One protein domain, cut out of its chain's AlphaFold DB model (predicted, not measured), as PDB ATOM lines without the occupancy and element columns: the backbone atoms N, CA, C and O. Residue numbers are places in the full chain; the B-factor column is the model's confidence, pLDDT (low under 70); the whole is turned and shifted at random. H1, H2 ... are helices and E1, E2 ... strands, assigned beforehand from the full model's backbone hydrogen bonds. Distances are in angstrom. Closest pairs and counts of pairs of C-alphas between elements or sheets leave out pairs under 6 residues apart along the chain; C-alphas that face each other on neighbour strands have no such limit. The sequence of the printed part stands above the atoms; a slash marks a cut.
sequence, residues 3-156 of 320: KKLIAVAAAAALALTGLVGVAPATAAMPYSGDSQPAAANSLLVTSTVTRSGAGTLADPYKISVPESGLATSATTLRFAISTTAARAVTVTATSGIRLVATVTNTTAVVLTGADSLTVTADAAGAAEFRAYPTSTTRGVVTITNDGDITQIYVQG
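What this domain is: This is residues 3 to 156 of the 320 residues of the protein "Unannotated protein" of freshwater metagenome (UniProt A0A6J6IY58). A compact head of two strongly twisted sheets, partly face to face as a loose sandwich, has one helix, H1, sticking far out from it on an arm. The curled sheet, E2 E9 E8 E4 E6 in order, is mixed; the other, E1 E3 E7 E5, is antiparallel. The printed part has 154 residues, with H1 followed by nine named strands, E1 to E9; the class is mostly strand, though under half of the residues, 70, are in named elements. The whole is only just compact, close to loose, with a radius of gyration of the C-alphas of 17.7 A, and elongated, spanning 67 by 38 by 26 A, the free arm making the length.

How they stand to each other: Residues 3 to 20, of which 5 to 17 belong to H1, stand free, and H1 is on neither sheet. In H1 every O i to N i+4 pair is within hydrogen-bond range. E1, residues 42 to 46, is antiparallel to E3, residues 77 to 82, with N 44 and O 80 2.9 A apart. E3 is antiparallel to E7, residues 126 to 133, with N 79 and O 129 at 2.9 A. E7 is antiparallel to E5, residues 97 to 100, with N 98 and O 132 at 2.9 A. In the other sheet, E2, residues 61 to 64, is parallel to E9, residues 148 to 156, with N 155 and O 61 at 2.8 A. E9 forms a hairpin with E8, residues 138 to 145, with N 141 and O 152 at 2.8 A. E8 is antiparallel to E4, residues 87 to 93, with N 92 and O 142 at 2.8 A. E4 is antiparallel to E6, residues 116 to 121, with N 89 and O 119 at 2.8 A. Between the sheets, the closest C-alphas of E6 and E7, Ala 121 and Ala 127, are 4.4 A apart; those of E5 and E8, Ile 97 and Gly 139, are 6.0 A apart. E4 and E7 are near each other.

Where its parts are: H1, residues 5 to 17, begins at C-alpha 5 (89.206, 15.053, -50.149) and is 18.5 A long. E1 begins at C-alpha 42 (43.650, 10.474, -43.950). E4 spans 19.9 A, E7 24.0 A and E8 23.1 A. E9 spans 26.2 A and ends at C-alpha 156 (48.296, 28.592, -60.034).

The domain as a whole: The C-alphas of Lys 3 and Thr 106, the two farthest apart, are 66.7 A apart. The printed part has no cut. The links H1 to E1, E1 to E2, E2 to E3 and E5 to E6 are long. Residues 70 to 71 pair antiparallel with 109 to 110. pLDDT is under 70 at residues 3 to 41, 48 to 49 and 104 to 107.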
ATOM      1  N   LYS A   3      94.597  13.855 -47.829       42.34
ATOM      2  CA  LYS A   3      93.691  13.616 -46.679       42.34
ATOM      3  C   LYS A   3      92.518  14.595 -46.548       42.34
ATOM      4  O   LYS A   3      91.656  14.390 -45.707       42.34
ATOM      5  N   LYS A   4      92.441  15.627 -47.400       42.44
ATOM      6  CA  LYS A   4      91.363  16.636 -47.356       42.44
ATOM      7  C   LYS A   4      90.173  16.347 -48.285       42.44
ATOM      8  O   LYS A   4      89.139  16.976 -48.131       42.44
ATOM      9  N   LEU A   5      90.285  15.382 -49.203       40.88
ATOM     10  CA  LEU A   5      89.206  15.053 -50.149       40.88
ATOM     11  C   LEU A   5      88.212  14.009 -49.608       40.88
ATOM     12  O   LEU A   5      87.049  14.023 -49.997       40.88
ATOM     13  N   ILE A   6      88.621  13.160 -48.660       42.34
ATOM     14  CA  ILE A   6      87.746  12.113 -48.100       42.34
ATOM     15  C   ILE A   6      86.748  12.694 -47.080       42.34
ATOM     16  O   ILE A   6      85.602  12.259 -47.029       42.34
ATOM     17  N   ALA A   7      87.127  13.738 -46.334       42.34
ATOM     18  CA  ALA A   7      86.226  14.391 -45.378       42.34
ATOM     19  C   ALA A   7      85.091  15.182 -46.062       42.34
ATOM     20  O   ALA A   7      83.975  15.224 -45.553       42.34
ATOM     21  N   VAL A   8      85.350  15.754 -47.243       43.72
ATOM     22  CA  VAL A   8      84.333  16.487 -48.018       43.72
ATOM     23  C   VAL A   8      83.374  15.522 -48.721       43.72
ATOM     24  O   VAL A   8      82.176  15.782 -48.776       43.72
ATOM     25  N   ALA A   9      83.863  14.363 -49.175       39.59
ATOM     26  CA  ALA A   9      83.011  13.325 -49.751       39.59
ATOM     27  C   ALA A   9      82.113  12.643 -48.699       39.59
ATOM     28  O   ALA A   9      80.951  12.367 -48.982       39.59
ATOM     29  N   ALA A  10      82.604  12.430 -47.471       41.44
ATOM     30  CA  ALA A  10      81.801  11.856 -46.387       41.44
ATOM     31  C   ALA A  10      80.746  12.836 -45.838       41.44
ATOM     32  O   ALA A  10      79.632  12.419 -45.533       41.44
ATOM     33  N   ALA A  11      81.048  14.139 -45.778       41.66
ATOM     34  CA  ALA A  11      80.068  15.160 -45.397       41.66
ATOM     35  C   ALA A  11      78.994  15.374 -46.479       41.66
ATOM     36  O   ALA A  11      77.824  15.551 -46.150       41.66
ATOM     37  N   ALA A  12      79.359  15.280 -47.763       39.62
ATOM     38  CA  ALA A  12      78.392  15.312 -48.860       39.62
ATOM     39  C   ALA A  12      77.527  14.042 -48.907       39.62
ATOM     40  O   ALA A  12      76.336  14.138 -49.177       39.62
ATOM     41  N   ALA A  13      78.081  12.868 -48.587       40.56
ATOM     42  CA  ALA A  13      77.310  11.628 -48.508       40.56
ATOM     43  C   ALA A  13      76.353  11.606 -47.303       40.56
ATOM     44  O   ALA A  13      75.229  11.147 -47.460       40.56
ATOM     45  N   LEU A  14      76.744  12.153 -46.142       39.84
ATOM     46  CA  LEU A  14      75.862  12.252 -44.969       39.84
ATOM     47  C   LEU A  14      74.778  13.334 -45.139       39.84
ATOM     48  O   LEU A  14      73.657  13.169 -44.664       39.84
ATOM     49  N   ALA A  15      75.076  14.410 -45.876       42.66
ATOM     50  CA  ALA A  15      74.080  15.408 -46.269       42.66
ATOM     51  C   ALA A  15      73.114  14.891 -47.353       42.66
ATOM     52  O   ALA A  15      71.970  15.336 -47.408       42.66
ATOM     53  N   LEU A  16      73.538  13.933 -48.190       36.88
ATOM     54  CA  LEU A  16      72.680  13.329 -49.215       36.88
ATOM     55  C   LEU A  16      71.859  12.147 -48.681       36.88
ATOM     56  O   LEU A  16      70.725  11.967 -49.114       36.88
ATOM     57  N   THR A  17      72.360  11.378 -47.707       40.53
ATOM     58  CA  THR A  17      71.564  10.334 -47.030       40.53
ATOM     59  C   THR A  17      70.561  10.909 -46.033       40.53
ATOM     60  O   THR A  17      69.508  10.311 -45.840       40.53
ATOM     61  N   GLY A  18      70.810  12.105 -45.483       34.81
ATOM     62  CA  GLY A  18      69.802  12.879 -44.745       34.81
ATOM     63  C   GLY A  18      68.673  13.440 -45.622       34.81
ATOM     64  O   GLY A  18      67.646  13.862 -45.098       34.81
ATOM     65  N   LEU A  19      68.845  13.414 -46.951       34.88
ATOM     66  CA  LEU A  19      67.843  13.800 -47.950       34.88
ATOM     67  C   LEU A  19      67.314  12.594 -48.746       34.88
ATOM     68  O   LEU A  19      66.693  12.761 -49.792       34.88
ATOM     69  N   VAL A  20      67.509  11.374 -48.243       39.38
ATOM     70  CA  VAL A  20      66.626  10.250 -48.575       39.38
ATOM     71  C   VAL A  20      65.589  10.177 -47.463       39.38
ATOM     72  O   VAL A  20      65.497   9.212 -46.709       39.38
ATOM     73  N   GLY A  21      64.805  11.252 -47.349       32.28
ATOM     74  CA  GLY A  21      63.463  11.099 -46.820       32.28
ATOM     75  C   GLY A  21      62.817  10.013 -47.665       32.28
ATOM     76  O   GLY A  21      62.833  10.108 -48.894       32.28
ATOM     77  N   VAL A  22      62.364   8.946 -47.004       35.00
ATOM     78  CA  VAL A  22      61.326   8.039 -47.497       35.00
ATOM     79  C   VAL A  22      60.545   8.726 -48.607       35.00
ATOM     80  O   VAL A  22      59.994   9.798 -48.365       35.00
ATOM     81  N   ALA A  23      60.559   8.167 -49.822       34.84
ATOM     82  CA  ALA A  23      59.682   8.652 -50.878       34.84
ATOM     83  C   ALA A  23      58.290   8.777 -50.244       34.84
ATOM     84  O   ALA A  23      57.760   7.750 -49.803       34.84
ATOM     85  N   PRO A  24      57.750   9.999 -50.067       41.09
ATOM     86  CA  PRO A  24      56.486  10.139 -49.378       41.09
ATOM     87  C   PRO A  24      55.483   9.356 -50.205       41.09
ATOM     88  O   PRO A  24      55.500   9.435 -51.442       41.09
ATOM     89  N   ALA A  25      54.668   8.546 -49.529       38.50
ATOM     90  CA  ALA A  25      53.580   7.839 -50.172       38.50
ATOM     91  C   ALA A  25      52.805   8.882 -50.977       38.50
ATOM     92  O   ALA A  25      52.184   9.791 -50.426       38.50
ATOM     93  N   THR A  26      52.938   8.817 -52.301       42.47
ATOM     94  CA  THR A  26      52.175   9.679 -53.187       42.47
ATOM     95  C   THR A  26      50.775   9.112 -53.087       42.47
ATOM     96  O   THR A  26      50.488   8.084 -53.697       42.47
ATOM     97  N   ALA A  27      49.955   9.679 -52.205       38.59
ATOM     98  CA  ALA A  27      48.593   9.223 -52.023       38.59
ATOM     99  C   ALA A  27      47.866   9.434 -53.353       38.59
ATOM    100  O   ALA A  27      47.498  10.553 -53.709       38.59
ATOM    101  N   ALA A  28      47.704   8.353 -54.117       36.19
ATOM    102  CA  ALA A  28      46.699   8.296 -55.156       36.19
ATOM    103  C   ALA A  28      45.364   8.546 -54.450       36.19
ATOM    104  O   ALA A  28      44.963   7.767 -53.585       36.19
ATOM    105  N   MET A  29      44.725   9.677 -54.739       40.31
ATOM    106  CA  MET A  29      43.451   9.977 -54.108       40.31
ATOM    107  C   MET A  29      42.381   8.992 -54.593       40.31
ATOM    108  O   MET A  29      42.232   8.822 -55.808       40.31
ATOM    109  N   PRO A  30      41.572   8.417 -53.691       38.97
ATOM    110  CA  PRO A  30      40.314   7.812 -54.082       38.97
ATOM    111  C   PRO A  30      39.354   8.904 -54.572       38.97
ATOM    112  O   PRO A  30      39.066   9.885 -53.881       38.97
ATOM    113  N   TYR A  31      38.875   8.729 -55.801       37.94
ATOM    114  CA  TYR A  31      37.680   9.397 -56.303       37.94
ATOM    115  C   TYR A  31      36.477   8.941 -55.460       37.94
ATOM    116  O   TYR A  31      36.393   7.783 -55.059       37.94
ATOM    117  N   SER A  32      35.587   9.879 -55.141       53.34
ATOM    118  CA  SER A  32      34.467   9.711 -54.214       53.34
ATOM    119  C   SER A  32      33.551   8.538 -54.564       53.34
ATOM    120  O   SER A  32      33.082   8.453 -55.699       53.34
ATOM    121  N   GLY A  33      33.200   7.743 -53.551       35.31
ATOM    122  CA  GLY A  33      32.094   6.789 -53.611       35.31
ATOM    123  C   GLY A  33      32.473   5.388 -53.153       35.31
ATOM    124  O   GLY A  33      32.429   4.477 -53.958       35.31
ATOM    125  N   ASP A  34      32.917   5.238 -51.906       33.41
ATOM    126  CA  ASP A  34      32.521   4.135 -51.020       33.41
ATOM    127  C   ASP A  34      33.310   4.219 -49.710       33.41
ATOM    128  O   ASP A  34      34.470   4.636 -49.665       33.41
ATOM    129  N   SER A  35      32.634   3.883 -48.616       38.75
ATOM    130  CA  SER A  35      33.149   3.882 -47.249       38.75
ATOM    131  C   SER A  35      34.370   2.969 -47.114       38.75
ATOM    132  O   SER A  35      34.232   1.752 -46.996       38.75
ATOM    133  N   GLN A  36      35.565   3.559 -47.103       39.00
ATOM    134  CA  GLN A  36      36.795   2.872 -46.718       39.00
ATOM    135  C   GLN A  36      36.999   2.948 -45.194       39.00
ATOM    136  O   GLN A  36      36.745   3.998 -44.597       39.00
ATOM    137  N   PRO A  37      37.465   1.862 -44.551       37.53
ATOM    138  CA  PRO A  37      37.801   1.871 -43.132       37.53
ATOM    139  C   PRO A  37      38.955   2.849 -42.867       37.53
ATOM    140  O   PRO A  37      39.902   2.932 -43.646       37.53
ATOM    141  N   ALA A  38      38.859   3.601 -41.767       37.78
ATOM    142  CA  ALA A  38      39.824   4.624 -41.379       37.78
ATOM    143  C   ALA A  38      41.226   4.022 -41.168       37.78
ATOM    144  O   ALA A  38      41.513   3.420 -40.135       37.78
ATOM    145  N   ALA A  39      42.105   4.195 -42.155       47.84
ATOM    146  CA  ALA A  39      43.541   4.088 -41.947       47.84
ATOM    147  C   ALA A  39      44.016   5.228 -41.024       47.84
ATOM    148  O   ALA A  39      43.360   6.269 -40.924       47.84
ATOM    149  N   ALA A  40      45.156   5.036 -40.353       59.75
ATOM    150  CA  ALA A  40      45.816   6.094 -39.594       59.75
ATOM    151  C   ALA A  40      46.009   7.327 -40.491       59.75
ATOM    152  O   ALA A  40      46.594   7.204 -41.560       59.75
ATOM    153  N   ASN A  41      45.487   8.474 -40.043       66.62
ATOM    154  CA  ASN A  41      45.609   9.796 -40.661       66.62
ATOM    155  C   ASN A  41      45.255   9.851 -42.172       66.62
ATOM    156  O   ASN A  41      46.074   9.523 -43.025       66.62
ATOM    157  N   SER A  42      44.061  10.333 -42.540       75.50
ATOM    158  CA  SER A  42      43.650  10.474 -43.950       75.50
ATOM    159  C   SER A  42      43.508  11.935 -44.391       75.50
ATOM    160  O   SER A  42      43.223  12.826 -43.588       75.50
ATOM    161  N   LEU A  43      43.727  12.200 -45.684       80.88
ATOM    162  CA  LEU A  43      43.640  13.535 -46.282       80.88
ATOM    163  C   LEU A  43      42.672  13.533 -47.466       80.88
ATOM    164  O   LEU A  43      42.835  12.759 -48.410       80.88
ATOM    165  N   LEU A  44      41.717  14.460 -47.453       83.19
ATOM    166  CA  LEU A  44      40.793  14.706 -48.554       83.19
ATOM    167  C   LEU A  44      40.949  16.138 -49.068       83.19
ATOM    168  O   LEU A  44      40.872  17.104 -48.312       83.19
ATOM    169  N   VAL A  45      41.096  16.289 -50.383       81.00
ATOM    170  CA  VAL A  45      41.149  17.604 -51.035       81.00
ATOM    171  C   VAL A  45      39.844  17.859 -51.774       81.00
ATOM    172  O   VAL A  45      39.409  17.041 -52.586       81.00
ATOM    173  N   THR A  46      39.236  19.015 -51.531       79.88
ATOM    174  CA  THR A  46      37.991  19.456 -52.172       79.88
ATOM    175  C   THR A  46      38.138  20.872 -52.721       79.88
ATOM    176  O   THR A  46      38.910  21.683 -52.219       79.88
ATOM    177  N   SER A  47      37.391  21.165 -53.779       71.69
ATOM    178  CA  SER A  47      37.338  22.475 -54.422       71.69
ATOM    179  C   SER A  47      35.895  22.735 -54.831       71.69
ATOM    180  O   SER A  47      35.234  21.817 -55.313       71.69
ATOM    181  N   THR A  48      35.395  23.956 -54.632       67.94
ATOM    182  CA  THR A  48      34.063  24.358 -55.121       67.94
ATOM    183  C   THR A  48      34.084  24.805 -56.584       67.94
ATOM    184  O   THR A  48      33.031  25.032 -57.164       67.94
ATOM    185  N   VAL A  49      35.272  24.916 -57.183       66.62
ATOM    186  CA  VAL A  49      35.473  25.134 -58.621       66.62
ATOM    187  C   VAL A  49      36.135  23.926 -59.265       66.62
ATOM    188  O   VAL A  49      36.796  23.126 -58.591       66.62
ATOM    189  N   THR A  50      35.997  23.817 -60.584       71.44
ATOM    190  CA  THR A  50      36.683  22.812 -61.393       71.44
ATOM    191  C   THR A  50      38.193  22.949 -61.213       71.44
ATOM    192  O   THR A  50      38.815  23.864 -61.743       71.44
ATOM    193  N   ARG A  51      38.786  22.028 -60.453       79.81
ATOM    194  CA  ARG A  51      40.235  21.807 -60.431       79.81
ATOM    195  C   ARG A  51      40.580  20.739 -61.457       79.81
ATOM    196  O   ARG A  51      39.805  19.806 -61.663       79.81
ATOM    197  N   SER A  52      41.760  20.841 -62.044       84.38
ATOM    198  CA  SER A  52      42.353  19.750 -62.816       84.38
ATOM    199  C   SER A  52      43.559  19.178 -62.085       84.38
ATOM    200  O   SER A  52      44.166  19.863 -61.261       84.38
ATOM    201  N   GLY A  53      43.934  17.964 -62.461       87.44
ATOM    202  CA  GLY A  53      45.124  17.283 -61.973       87.44
ATOM    203  C   GLY A  53      44.890  16.449 -60.715       87.44
ATOM    204  O   GLY A  53      43.856  16.570 -60.055       87.44
ATOM    205  N   ALA A  54      45.856  15.590 -60.399       86.94
ATOM    206  CA  ALA A  54      45.801  14.620 -59.303       86.94
ATOM    207  C   ALA A  54      46.560  15.046 -58.029       86.94
ATOM    208  O   ALA A  54      46.607  14.288 -57.062       86.94
ATOM    209  N   GLY A  55      47.175  16.234 -58.005       88.62
ATOM    210  CA  GLY A  55      47.936  16.734 -56.851       88.62
ATOM    211  C   GLY A  55      49.318  16.104 -56.680       88.62
ATOM    212  O   GLY A  55      49.931  16.248 -55.622       88.62
ATOM    213  N   THR A  56      49.811  15.413 -57.705       90.69
ATOM    214  CA  THR A  56      51.125  14.758 -57.707       90.69
ATOM    215  C   THR A  56      52.191  15.686 -58.280       90.69
ATOM    216  O   THR A  56      51.881  16.710 -58.888       90.69
ATOM    217  N   LEU A  57      53.466  15.315 -58.144       89.56
ATOM    218  CA  LEU A  57      54.549  16.092 -58.747       89.56
ATOM    219  C   LEU A  57      54.362  16.219 -60.267       89.56
ATOM    220  O   LEU A  57      54.525  17.310 -60.804       89.56
ATOM    221  N   ALA A  58      54.012  15.131 -60.955       90.88
ATOM    222  CA  ALA A  58      53.826  15.129 -62.406       90.88
ATOM    223  C   ALA A  58      52.540  15.848 -62.849       90.88
ATOM    224  O   ALA A  58      52.512  16.430 -63.930       90.88
ATOM    225  N   ASP A  59      51.506  15.829 -62.007       89.50
ATOM    226  CA  ASP A  59      50.182  16.366 -62.308       89.50
ATOM    227  C   ASP A  59      49.608  17.115 -61.088       89.50
ATOM    228  O   ASP A  59      48.844  16.538 -60.304       89.50
ATOM    229  N   PRO A  60      50.035  18.375 -60.859       93.88
ATOM    230  CA  PRO A  60      49.633  19.161 -59.695       93.88
ATOM    231  C   PRO A  60      48.173  19.606 -59.795       93.88
ATOM    232  O   PRO A  60      47.629  19.754 -60.892       93.88
ATOM    233  N   TYR A  61      47.548  19.918 -58.656       93.56
ATOM    234  CA  TYR A  61      46.249  20.587 -58.685       93.56
ATOM    235  C   TYR A  61      46.383  21.978 -59.277       93.56
ATOM    236  O   TYR A  61      47.175  22.783 -58.788       93.56
ATOM    237  N   LYS A  62      45.565  22.272 -60.286       92.94
ATOM    238  CA  LYS A  62      45.495  23.599 -60.895       92.94
ATOM    239  C   LYS A  62      44.255  24.341 -60.425       92.94
ATOM    240  O   LYS A  62      43.152  23.793 -60.470       92.94
ATOM    241  N   ILE A  63      44.456  25.579 -59.992       91.56
ATOM    242  CA  ILE A  63      43.402  26.509 -59.583       91.56
ATOM    243  C   ILE A  63      43.826  27.935 -59.940       91.56
ATOM    244  O   ILE A  63      45.018  28.242 -59.961       91.56
ATOM    245  N   SER A  64      42.869  28.807 -60.237       90.44
ATOM    246  CA  SER A  64      43.159  30.203 -60.565       90.44
ATOM    247  C   SER A  64      43.684  30.979 -59.363       90.44
ATOM    248  O   SER A  64      43.251  30.760 -58.229       90.44
ATOM    249  N   VAL A  65      44.619  31.895 -59.623       92.25
ATOM    250  CA  VAL A  65      45.072  32.858 -58.614       92.25
ATOM    251  C   VAL A  65      43.907  33.775 -58.184       92.25
ATOM    252  O   VAL A  65      43.032  34.081 -58.997       92.25
ATOM    253  N   PRO A  66      43.843  34.215 -56.914       91.75
ATOM    254  CA  PRO A  66      42.762  35.056 -56.397       91.75
ATOM    255  C   PRO A  66      42.918  36.521 -56.826       91.75
ATOM    256  O   PRO A  66      43.336  37.372 -56.042       91.75
ATOM    257  N   GLU A  67      42.585  36.825 -58.079       89.75
ATOM    258  CA  GLU A  67      42.849  38.138 -58.687       89.75
ATOM    259  C   GLU A  67      42.171  39.313 -57.987       89.75
ATOM    260  O   GLU A  67      42.665  40.426 -58.044       89.75
ATOM    261  N   SER A  68      41.065  39.098 -57.278       87.62
ATOM    262  CA  SER A  68      40.404  40.148 -56.495       87.62
ATOM    263  C   SER A  68      41.193  40.589 -55.259       87.62
ATOM    264  O   SER A  68      40.718  41.444 -54.518       87.62
ATOM    265  N   GLY A  69      42.346  39.970 -54.984       85.94
ATOM    266  CA  GLY A  69      43.088  40.185 -53.747       85.94
ATOM    267  C   GLY A  69      42.399  39.582 -52.529       85.94
ATOM    268  O   GLY A  69      42.724  39.933 -51.394       85.94
ATOM    269  N   LEU A  70      41.436  38.687 -52.763       88.00
ATOM    270  CA  LEU A  70      40.645  38.032 -51.735       88.00
ATOM    271  C   LEU A  70      40.657  36.515 -51.939       88.00
ATOM    272  O   LEU A  70      40.358  36.000 -53.020       88.00
ATOM    273  N   ALA A  71      40.940  35.784 -50.867       86.19
ATOM    274  CA  ALA A  71      40.728  34.350 -50.816       86.19
ATOM    275  C   ALA A  71      39.223  34.082 -50.708       86.19
ATOM    276  O   ALA A  71      38.555  34.537 -49.777       86.19
ATOM    277  N   THR A  72      38.692  33.323 -51.662       86.56
ATOM    278  CA  THR A  72      37.296  32.871 -51.678       86.56
ATOM    279  C   THR A  72      37.255  31.359 -51.842       86.56
ATOM    280  O   THR A  72      38.261  30.730 -52.180       86.56
ATOM    281  N   SER A  73      36.092  30.741 -51.649       81.50
ATOM    282  CA  SER A  73      35.919  29.321 -51.966       81.50
ATOM    283  C   SER A  73      36.219  29.013 -53.441       81.50
ATOM    284  O   SER A  73      36.741  27.945 -53.741       81.50
ATOM    285  N   ALA A  74      35.993  29.968 -54.348       80.88
ATOM    286  CA  ALA A  74      36.267  29.814 -55.774       80.88
ATOM    287  C   ALA A  74      37.758  29.876 -56.151       80.88
ATOM    288  O   ALA A  74      38.131  29.441 -57.233       80.88
ATOM    289  N   THR A  75      38.613  30.405 -55.276       87.25
ATOM    290  CA  THR A  75      40.042  30.638 -55.553       87.25
ATOM    291  C   THR A  75      40.960  29.918 -54.566       87.25
ATOM    292  O   THR A  75      42.168  30.146 -54.539       87.25
ATOM    293  N   THR A  76      40.396  29.031 -53.741       90.12
ATOM    294  CA  THR A  76      41.126  28.248 -52.740       90.12
ATOM    295  C   THR A  76      40.842  26.758 -52.885       90.12
ATOM    296  O   THR A  76      39.723  26.338 -53.175       90.12
ATOM    297  N   LEU A  77      41.855  25.941 -52.618       90.88
ATOM    298  CA  LEU A  77      41.699  24.508 -52.397       90.88
ATOM    299  C   LEU A  77      41.454  24.270 -50.909       90.88
ATOM    300  O   LEU A  77      42.212  24.765 -50.075       90.88
ATOM    301  N   ARG A  78      40.413  23.504 -50.578       90.56
ATOM    302  CA  ARG A  78      40.131  23.071 -49.208       90.56
ATOM    303  C   ARG A  78      40.763  21.709 -48.962       90.56
ATOM    304  O   ARG A  78      40.508  20.756 -49.700       90.56
ATOM    305  N   PHE A  79      41.529  21.617 -47.887       90.00
ATOM    306  CA  PHE A  79      42.157  20.395 -47.410       90.00
ATOM    307  C   PHE A  79      41.490  20.000 -46.099       90.00
ATOM    308  O   PHE A  79      41.540  20.752 -45.129       90.00
ATOM    309  N   ALA A  80      40.850  18.838 -46.095       90.06
ATOM    310  CA  ALA A  80      40.270  18.228 -44.911       90.06
ATOM    311  C   ALA A  80      41.214  17.129 -44.422       90.06
ATOM    312  O   ALA A  80      41.510  16.183 -45.154       90.06
ATOM    313  N   ILE A  81      41.695  17.285 -43.199       88.56
ATOM    314  CA  ILE A  81      42.569  16.345 -42.510       88.56
ATOM    315  C   ILE A  81      41.705  15.549 -41.536       88.56
ATOM    316  O   ILE A  81      40.915  16.124 -40.787       88.56
ATOM    317  N   SER A  82      41.885  14.237 -41.537       88.06
ATOM    318  CA  SER A  82      41.346  13.330 -40.534       88.06
ATOM    319  C   SER A  82      42.506  12.695 -39.782       88.06
ATOM    320  O   SER A  82      43.427  12.157 -40.395       88.06
ATOM    321  N   THR A  83      42.483  12.768 -38.460       85.00
ATOM    322  CA  THR A  83      43.447  12.162 -37.544       85.00
ATOM    323  C   THR A  83      42.733  11.164 -36.639       85.00
ATOM    324  O   THR A  83      41.509  11.069 -36.612       85.00
ATOM    325  N   THR A  84      43.494  10.397 -35.867       83.88
ATOM    326  CA  THR A  84      42.925   9.411 -34.934       83.88
ATOM    327  C   THR A  84      42.462  10.016 -33.602       83.88
ATOM    328  O   THR A  84      41.770   9.340 -32.846       83.88
ATOM    329  N   ALA A  85      42.853  11.260 -33.293       83.31
ATOM    330  CA  ALA A  85      42.454  12.006 -32.092       83.31
ATOM    331  C   ALA A  85      42.828  13.495 -32.211       83.31
ATOM    332  O   ALA A  85      43.695  13.847 -33.020       83.31
ATOM    333  N   ALA A  86      42.267  14.335 -31.334       88.31
ATOM    334  CA  ALA A  86      42.601  15.757 -31.228       88.31
ATOM    335  C   ALA A  86      44.110  15.999 -31.087       88.31
ATOM    336  O   ALA A  86      44.755  15.437 -30.199       88.31
ATOM    337  N   ARG A  87      44.669  16.832 -31.970       88.31
ATOM    338  CA  ARG A  87      46.111  17.129 -32.023       88.31
ATOM    339  C   ARG A  87      46.428  18.300 -32.941       88.31
ATOM    340  O   ARG A  87      45.633  18.652 -33.808       88.31
ATOM    341  N   ALA A  88      47.616  18.870 -32.782       90.75
ATOM    342  CA  ALA A  88      48.140  19.875 -33.696       90.75
ATOM    343  C   ALA A  88      48.744  19.218 -34.948       90.75
ATOM    344  O   ALA A  88      49.543  18.292 -34.849       90.75
ATOM    345  N   VAL A  89      48.392  19.740 -36.118       90.56
ATOM    346  CA  VAL A  89      48.938  19.364 -37.422       90.56
ATOM    347  C   VAL A  89      49.664  20.573 -37.989       90.56
ATOM    348  O   VAL A  89      49.118  21.680 -38.022       90.56
ATOM    349  N   THR A  90      50.902  20.374 -38.432       93.94
ATOM    350  CA  THR A  90      51.695  21.445 -39.046       93.94
ATOM    351  C   THR A  90      51.554  21.376 -40.553       93.94
ATOM    352  O   THR A  90      51.725  20.317 -41.153       93.94
ATOM    353  N   VAL A  91      51.258  22.510 -41.173       95.12
ATOM    354  CA  VAL A  91      51.121  22.650 -42.619       95.12
ATOM    355  C   VAL A  91      52.097  23.714 -43.085       95.12
ATOM    356  O   VAL A  91      52.100  24.820 -42.558       95.12
ATOM    357  N   THR A  92      52.912  23.399 -44.085       96.00
ATOM    358  CA  THR A  92      53.816  24.361 -44.723       96.00
ATOM    359  C   THR A  92      53.576  24.416 -46.223       96.00
ATOM    360  O   THR A  92      53.117  23.450 -46.833       96.00
ATOM    361  N   ALA A  93      53.862  25.563 -46.823       96.12
ATOM    362  CA  ALA A  93      53.702  25.822 -48.240       96.12
ATOM    363  C   ALA A  93      54.966  26.472 -48.811       96.12
ATOM    364  O   ALA A  93      55.714  27.151 -48.110       96.12
ATOM    365  N   THR A  94      55.223  26.246 -50.098       94.69
ATOM    366  CA  THR A  94      56.386  26.809 -50.802       94.69
ATOM    367  C   THR A  94      56.009  27.338 -52.183       94.69
ATOM    368  O   THR A  94      54.925  27.055 -52.696       94.69
ATOM    369  N   SER A  95      56.931  28.087 -52.799       90.12
ATOM    370  CA  SER A  95      56.876  28.525 -54.205       90.12
ATOM    371  C   SER A  95      55.579  29.239 -54.598       90.12
ATOM    372  O   SER A  95      54.977  28.936 -55.625       90.12
ATOM    373  N   GLY A  96      55.151  30.204 -53.779       89.75
ATOM    374  CA  GLY A  96      53.983  31.035 -54.080       89.75
ATOM    375  C   GLY A  96      52.645  30.364 -53.778       89.75
ATOM    376  O   GLY A  96      51.639  30.750 -54.358       89.75
ATOM    377  N   ILE A  97      52.608  29.371 -52.889       95.12
ATOM    378  CA  ILE A  97      51.368  28.885 -52.274       95.12
ATOM    379  C   ILE A  97      51.253  29.492 -50.876       95.12
ATOM    380  O   ILE A  97      52.232  29.515 -50.135       95.12
ATOM    381  N   ARG A  98      50.065  29.974 -50.509       95.00
ATOM    382  CA  ARG A  98      49.781  30.565 -49.193       95.00
ATOM    383  C   ARG A  98      48.659  29.812 -48.492       95.00
ATOM    384  O   ARG A  98      47.748  29.308 -49.148       95.00
ATOM    385  N   LEU A  99      48.729  29.759 -47.165       94.12
ATOM    386  CA  LEU A  99      47.837  28.992 -46.296       94.12
ATOM    387  C   LEU A  99      46.931  29.906 -45.473       94.12
ATOM    388  O   LEU A  99      47.377  30.933 -44.961       94.12
ATOM    389  N   VAL A 100      45.672  29.506 -45.296       90.62
ATOM    390  CA  VAL A 100      44.690  30.213 -44.461       90.62
ATOM    391  C   VAL A 100      43.867  29.203 -43.669       90.62
ATOM    392  O   VAL A 100      43.404  28.204 -44.220       90.62
ATOM    393  N   ALA A 101      43.659  29.478 -42.380       84.75
ATOM    394  CA  ALA A 101      42.863  28.626 -41.496       84.75
ATOM    395  C   ALA A 101      41.350  28.755 -41.732       84.75
ATOM    396  O   ALA A 101      40.603  27.817 -41.487       84.75
ATOM    397  N   THR A 102      40.878  29.912 -42.203       73.56
ATOM    398  CA  THR A 102      39.445  30.180 -42.345       73.56
ATOM    399  C   THR A 102      39.143  30.901 -43.648       73.56
ATOM    400  O   THR A 102      39.604  32.013 -43.876       73.56
ATOM    401  N   VAL A 103      38.312  30.276 -44.481       70.75
ATOM    402  CA  VAL A 103      37.533  30.948 -45.529       70.75
ATOM    403  C   VAL A 103      36.176  30.257 -45.539       70.75
ATOM    404  O   VAL A 103      36.077  29.064 -45.843       70.75
ATOM    405  N   THR A 104      35.129  30.976 -45.155       64.19
ATOM    406  CA  THR A 104      33.757  30.468 -45.236       64.19
ATOM    407  C   THR A 104      33.204  30.749 -46.630       64.19
ATOM    408  O   THR A 104      33.612  31.698 -47.294       64.19
ATOM    409  N   ASN A 105      32.264  29.925 -47.107       60.41
ATOM    410  CA  ASN A 105      31.707  30.055 -48.465       60.41
ATOM    411  C   ASN A 105      31.011  31.405 -48.731       60.41
ATOM    412  O   ASN A 105      30.701  31.708 -49.877       60.41
ATOM    413  N   THR A 106      30.769  32.205 -47.691       59.81
ATOM    414  CA  THR A 106      30.068  33.491 -47.749       59.81
ATOM    415  C   THR A 106      30.961  34.698 -47.469       59.81
ATOM    416  O   THR A 106      30.515  35.819 -47.689       59.81
ATOM    417  N   THR A 107      32.197  34.510 -46.990       65.88
ATOM    418  CA  THR A 107      33.062  35.626 -46.576       65.88
ATOM    419  C   THR A 107      34.403  35.549 -47.284       65.88
ATOM    420  O   THR A 107      35.197  34.637 -47.058       65.88
ATOM    421  N   ALA A 108      34.648  36.525 -48.152       75.50
ATOM    422  CA  ALA A 108      35.947  36.731 -48.763       75.50
ATOM    423  C   ALA A 108      36.934  37.232 -47.698       75.50
ATOM    424  O   ALA A 108      36.598  38.115 -46.908       75.50
ATOM    425  N   VAL A 109      38.140  36.671 -47.670       78.06
ATOM    426  CA  VAL A 109      39.182  37.054 -46.706       78.06
ATOM    427  C   VAL A 109      40.315  37.734 -47.457       78.06
ATOM    428  O   VAL A 109      40.730  37.256 -48.512       78.06
ATOM    429  N   VAL A 110      40.821  38.850 -46.928       81.12
ATOM    430  CA  VAL A 110      42.016  39.513 -47.476       81.12
ATOM    431  C   VAL A 110      43.174  38.515 -47.497       81.12
ATOM    432  O   VAL A 110      43.310  37.711 -46.578       81.12
ATOM    433  N   LEU A 111      43.999  38.535 -48.548       82.06
ATOM    434  CA  LEU A 111      45.126  37.609 -48.715       82.06
ATOM    435  C   LEU A 111      46.239  37.857 -47.683       82.06
ATOM    436  O   LEU A 111      47.299  38.384 -47.999       82.06
ATOM    437  N   THR A 112      46.013  37.441 -46.440       77.56
ATOM    438  CA  THR A 112      46.977  37.481 -45.332       77.56
ATOM    439  C   THR A 112      47.605  36.110 -45.075       77.56
ATOM    440  O   THR A 112      48.070  35.839 -43.969       77.56
ATOM    441  N   GLY A 113      47.537  35.202 -46.054       80.75
ATOM    442  CA  GLY A 113      47.960  33.818 -45.885       80.75
ATOM    443  C   GLY A 113      49.447  33.684 -45.559       80.75
ATOM    444  O   GLY A 113      50.273  34.482 -45.999       80.75
ATOM    445  N   ALA A 114      49.780  32.649 -44.796       90.25
ATOM    446  CA  ALA A 114      51.133  32.378 -44.323       90.25
ATOM    447  C   ALA A 114      51.799  31.241 -45.114       90.25
ATOM    448  O   ALA A 114      51.127  30.455 -45.781       90.25
ATOM    449  N   ASP A 115      53.124  31.130 -45.006       93.38
ATOM    450  CA  ASP A 115      53.882  29.974 -45.520       93.38
ATOM    451  C   ASP A 115      53.801  28.759 -44.590       93.38
ATOM    452  O   ASP A 115      54.134  27.644 -44.982       93.38
ATOM    453  N   SER A 116      53.362  28.965 -43.350       94.75
ATOM    454  CA  SER A 116      53.188  27.919 -42.352       94.75
ATOM    455  C   SER A 116      51.945  28.190 -41.517       94.75
ATOM    456  O   SER A 116      51.644  29.339 -41.189       94.75
ATOM    457  N   LEU A 117      51.227  27.128 -41.180       94.00
ATOM    458  CA  LEU A 117      50.045  27.147 -40.338       94.00
ATOM    459  C   LEU A 117      50.063  25.927 -39.418       94.00
ATOM    460  O   LEU A 117      50.396  24.820 -39.839       94.00
ATOM    461  N   THR A 118      49.633  26.111 -38.176       93.88
ATOM    462  CA  THR A 118      49.260  25.000 -37.301       93.88
ATOM    463  C   THR A 118      47.744  24.953 -37.213       93.88
ATOM    464  O   THR A 118      47.119  25.945 -36.838       93.88
ATOM    465  N   VAL A 119      47.153  23.812 -37.562       91.94
ATOM    466  CA  VAL A 119      45.720  23.552 -37.382       91.94
ATOM    467  C   VAL A 119      45.524  22.481 -36.327       91.94
ATOM    468  O   VAL A 119      46.268  21.506 -36.279       91.94
ATOM    469  N   THR A 120      44.535  22.659 -35.462       91.81
ATOM    470  CA  THR A 120      44.226  21.687 -34.414       91.81
ATOM    471  C   THR A 120      43.042  20.846 -34.857       91.81
ATOM    472  O   THR A 120      41.960  21.382 -35.081       91.81
ATOM    473  N   ALA A 121      43.257  19.539 -34.988       90.19
ATOM    474  CA  ALA A 121      42.185  18.574 -35.162       90.19
ATOM    475  C   ALA A 121      41.317  18.527 -33.904       90.19
ATOM    476  O   ALA A 121      41.839  18.548 -32.784       90.19
ATOM    477  N   ASP A 122      40.005  18.483 -34.098       90.81
ATOM    478  CA  ASP A 122      39.029  18.420 -33.018       90.81
ATOM    479  C   ASP A 122      39.011  17.045 -32.321       90.81
ATOM    480  O   ASP A 122      39.788  16.140 -32.628       90.81
ATOM    481  N   ALA A 123      38.109  16.878 -31.350       86.38
ATOM    482  CA  ALA A 123      37.953  15.621 -30.615       86.38
ATOM    483  C   ALA A 123      37.575  14.423 -31.508       86.38
ATOM    484  O   ALA A 123      37.854  13.286 -31.132       86.38
ATOM    485  N   ALA A 124      36.979  14.668 -32.678       87.19
ATOM    486  CA  ALA A 124      36.669  13.655 -33.682       87.19
ATOM    487  C   ALA A 124      37.821  13.436 -34.682       87.19
ATOM    488  O   ALA A 124      37.698  12.607 -35.581       87.19
ATOM    489  N   GLY A 125      38.936  14.155 -34.526       86.69
ATOM    490  CA  GLY A 125      40.103  14.078 -35.395       86.69
ATOM    491  C   GLY A 125      39.983  14.906 -36.677       86.69
ATOM    492  O   GLY A 125      40.807  14.747 -37.570       86.69
ATOM    493  N   ALA A 126      39.000  15.797 -36.805       89.38
ATOM    494  CA  ALA A 126      38.816  16.600 -38.010       89.38
ATOM    495  C   ALA A 126      39.528  17.956 -37.905       89.38
ATOM    496  O   ALA A 126      39.367  18.688 -36.929       89.38
ATOM    497  N   ALA A 127      40.281  18.324 -38.941       90.25
ATOM    498  CA  ALA A 127      40.789  19.679 -39.152       90.25
ATOM    499  C   ALA A 127      40.607  20.089 -40.613       90.25
ATOM    500  O   ALA A 127      40.629  19.255 -41.519       90.25
ATOM    501  N   GLU A 128      40.502  21.391 -40.864       91.31
ATOM    502  CA  GLU A 128      40.567  21.922 -42.219       91.31
ATOM    503  C   GLU A 128      41.514  23.109 -42.323       91.31
ATOM    504  O   GLU A 128      41.730  23.864 -41.376       91.31
ATOM    505  N   PHE A 129      42.072  23.272 -43.514       91.56
ATOM    506  CA  PHE A 129      42.735  24.497 -43.922       91.56
ATOM    507  C   PHE A 129      42.505  24.722 -45.411       91.56
ATOM    508  O   PHE A 129      42.006  23.857 -46.145       91.56
ATOM    509  N   ARG A 130      42.883  25.905 -45.880       92.44
ATOM    510  CA  ARG A 130      42.826  26.256 -47.292       92.44
ATOM    511  C   ARG A 130      44.170  26.730 -47.794       92.44
ATOM    512  O   ARG A 130      44.937  27.342 -47.055       92.44
ATOM    513  N   ALA A 131      44.416  26.471 -49.070       93.69
ATOM    514  CA  ALA A 131      45.563  27.010 -49.777       93.69
ATOM    515  C   ALA A 131      45.117  27.742 -51.040       93.69
ATOM    516  O   ALA A 131      44.171  27.316 -51.708       93.69
ATOM    517  N   TYR A 132      45.816  28.816 -51.389       93.12
ATOM    518  CA  TYR A 132      45.668  29.491 -52.676       93.12
ATOM    519  C   TYR A 132      47.039  29.765 -53.300       93.12
ATOM    520  O   TYR A 132      48.015  29.990 -52.575       93.12
ATOM    521  N   PRO A 133      47.136  29.752 -54.637       94.25
ATOM    522  CA  PRO A 133      48.343  30.148 -55.334       94.25
ATOM    523  C   PRO A 133      48.399  31.666 -55.525       94.25
ATOM    524  O   PRO A 133      47.398  32.310 -55.817       94.25
ATOM    525  N   THR A 134      49.596  32.226 -55.425       93.44
ATOM    526  CA  THR A 134      49.971  33.563 -55.905       93.44
ATOM    527  C   THR A 134      50.918  33.474 -57.102       93.44
ATOM    528  O   THR A 134      51.350  34.497 -57.617       93.44
ATOM    529  N   SER A 135      51.287  32.259 -57.528       93.19
ATOM    530  CA  SER A 135      52.169  32.030 -58.669       93.19
ATOM    531  C   SER A 135      51.684  30.897 -59.567       93.19
ATOM    532  O   SER A 135      51.077  29.931 -59.102       93.19
ATOM    533  N   THR A 136      52.028  30.979 -60.854       93.56
ATOM    534  CA  THR A 136      51.909  29.862 -61.805       93.56
ATOM    535  C   THR A 136      53.033  28.840 -61.690       93.56
ATOM    536  O   THR A 136      53.000  27.794 -62.343       93.56
ATOM    537  N   THR A 137      54.028  29.102 -60.842       94.12
ATOM    538  CA  THR A 137      55.034  28.108 -60.479       94.12
ATOM    539  C   THR A 137      54.390  27.038 -59.605       94.12
ATOM    540  O   THR A 137      53.602  27.326 -58.708       94.12
ATOM    541  N   ARG A 138      54.724  25.775 -59.864       94.69
ATOM    542  CA  ARG A 138      54.283  24.662 -59.020       94.69
ATOM    543  C   ARG A 138      54.919  24.785 -57.632       94.69
ATOM    544  O   ARG A 138      56.146  24.777 -57.517       94.69
ATOM    545  N   GLY A 139      54.084  24.821 -56.602       95.44
ATOM    546  CA  GLY A 139      54.477  24.721 -55.202       95.44
ATOM    547  C   GLY A 139      54.021  23.420 -54.559       95.44
ATOM    548  O   GLY A 139      53.324  22.605 -55.170       95.44
ATOM    549  N   VAL A 140      54.446  23.221 -53.313       94.94
ATOM    550  CA  VAL A 140      54.068  22.062 -52.499       94.94
ATOM    551  C   VAL A 140      53.464  22.521 -51.183       94.94
ATOM    552  O   VAL A 140      53.998  23.417 -50.531       94.94
ATOM    553  N   VAL A 141      52.356  21.886 -50.812       95.88
ATOM    554  CA  VAL A 141      51.761  21.913 -49.480       95.88
ATOM    555  C   VAL A 141      52.205  20.643 -48.767       95.88
ATOM    556  O   VAL A 141      51.912  19.539 -49.226       95.88
ATOM    557  N   THR A 142      52.932  20.796 -47.668       94.12
ATOM    558  CA  THR A 142      53.423  19.693 -46.841       94.12
ATOM    559  C   THR A 142      52.653  19.681 -45.534       94.12
ATOM    560  O   THR A 142      52.657  20.667 -44.804       94.12
ATOM    561  N   ILE A 143      51.998  18.566 -45.245       91.69
ATOM    562  CA  ILE A 143      51.235  18.342 -44.022       91.69
ATOM    563  C   ILE A 143      52.017  17.333 -43.193       91.69
ATOM    564  O   ILE A 143      52.343  16.251 -43.686       91.69
ATOM    565  N   THR A 144      52.314  17.691 -41.951       89.69
ATOM    566  CA  THR A 144      53.048  16.856 -41.006       89.69
ATOM    567  C   THR A 144      52.196  16.593 -39.775       89.69
ATOM    568  O   THR A 144      51.756  17.529 -39.101       89.69
ATOM    569  N   ASN A 145      51.988  15.313 -39.479       84.62
ATOM    570  CA  ASN A 145      51.228  14.835 -38.330       84.62
ATOM    571  C   ASN A 145      51.973  13.651 -37.700       84.62
ATOM    572  O   ASN A 145      52.106  12.617 -38.340       84.62
ATOM    573  N   ASP A 146      52.500  13.814 -36.485       78.81
ATOM    574  CA  ASP A 146      53.243  12.776 -35.745       78.81
ATOM    575  C   ASP A 146      54.355  12.059 -36.542       78.81
ATOM    576  O   ASP A 146      54.626  10.877 -36.357       78.81
ATOM    577  N   GLY A 147      55.034  12.793 -37.428       74.00
ATOM    578  CA  GLY A 147      56.103  12.258 -38.276       74.00
ATOM    579  C   GLY A 147      55.629  11.701 -39.621       74.00
ATOM    580  O   GLY A 147      56.456  11.557 -40.521       74.00
ATOM    581  N   ASP A 148      54.322  11.493 -39.809       82.12
ATOM    582  CA  ASP A 148      53.745  11.238 -41.128       82.12
ATOM    583  C   ASP A 148      53.780  12.524 -41.953       82.12
ATOM    584  O   ASP A 148      53.360  13.593 -41.499       82.12
ATOM    585  N   ILE A 149      54.270  12.417 -43.188       86.25
ATOM    586  CA  ILE A 149      54.388  13.539 -44.116       86.25
ATOM    587  C   ILE A 149      53.560  13.244 -45.359       86.25
ATOM    588  O   ILE A 149      53.824  12.288 -46.085       86.25
ATOM    589  N   THR A 150      52.596  14.117 -45.641       89.19
ATOM    590  CA  THR A 150      51.868  14.129 -46.913       89.19
ATOM    591  C   THR A 150      52.235  15.378 -47.697       89.19
ATOM    592  O   THR A 150      52.169  16.489 -47.175       89.19
ATOM    593  N   GLN A 151      52.604  15.204 -48.964       92.12
ATOM    594  CA  GLN A 151      52.921  16.302 -49.871       92.12
ATOM    595  C   GLN A 151      51.911  16.359 -51.005       92.12
ATOM    596  O   GLN A 151      51.688  15.366 -51.696       92.12
ATOM    597  N   ILE A 152      51.339  17.539 -51.219       93.12
ATOM    598  CA  ILE A 152      50.410  17.809 -52.311       93.12
ATOM    599  C   ILE A 152      50.951  18.957 -53.147       93.12
ATOM    600  O   ILE A 152      51.276  20.023 -52.626       93.12
ATOM    601  N   TYR A 153      51.013  18.755 -54.456       94.81
ATOM    602  CA  TYR A 153      51.495  19.769 -55.383       94.81
ATOM    603  C   TYR A 153      50.335  20.604 -55.910       94.81
ATOM    604  O   TYR A 153      49.318  20.074 -56.368       94.81
ATOM    605  N   VAL A 154      50.507  21.920 -55.858       94.81
ATOM    606  CA  VAL A 154      49.517  22.911 -56.286       94.81
ATOM    607  C   VAL A 154      50.192  23.885 -57.239       94.81
ATOM    608  O   VAL A 154      51.351  24.254 -57.051       94.81
ATOM    609  N   GLN A 155      49.480  24.298 -58.276       94.62
ATOM    610  CA  GLN A 155      49.953  25.251 -59.264       94.62
ATOM    611  C   GLN A 155      48.852  26.268 -59.562       94.62
ATOM    612  O   GLN A 155      47.709  25.894 -59.828       94.62
ATOM    613  N   GLY A 156      49.195  27.555 -59.541       93.56
ATOM    614  CA  GLY A 156      48.296  28.592 -60.034       93.56
ATOM    615  C   GLY A 156      48.123  28.517 -61.545       93.56
ATOM    616  O   GLY A 156      49.068  28.228 -62.279       93.56
TER     617      GLY A 156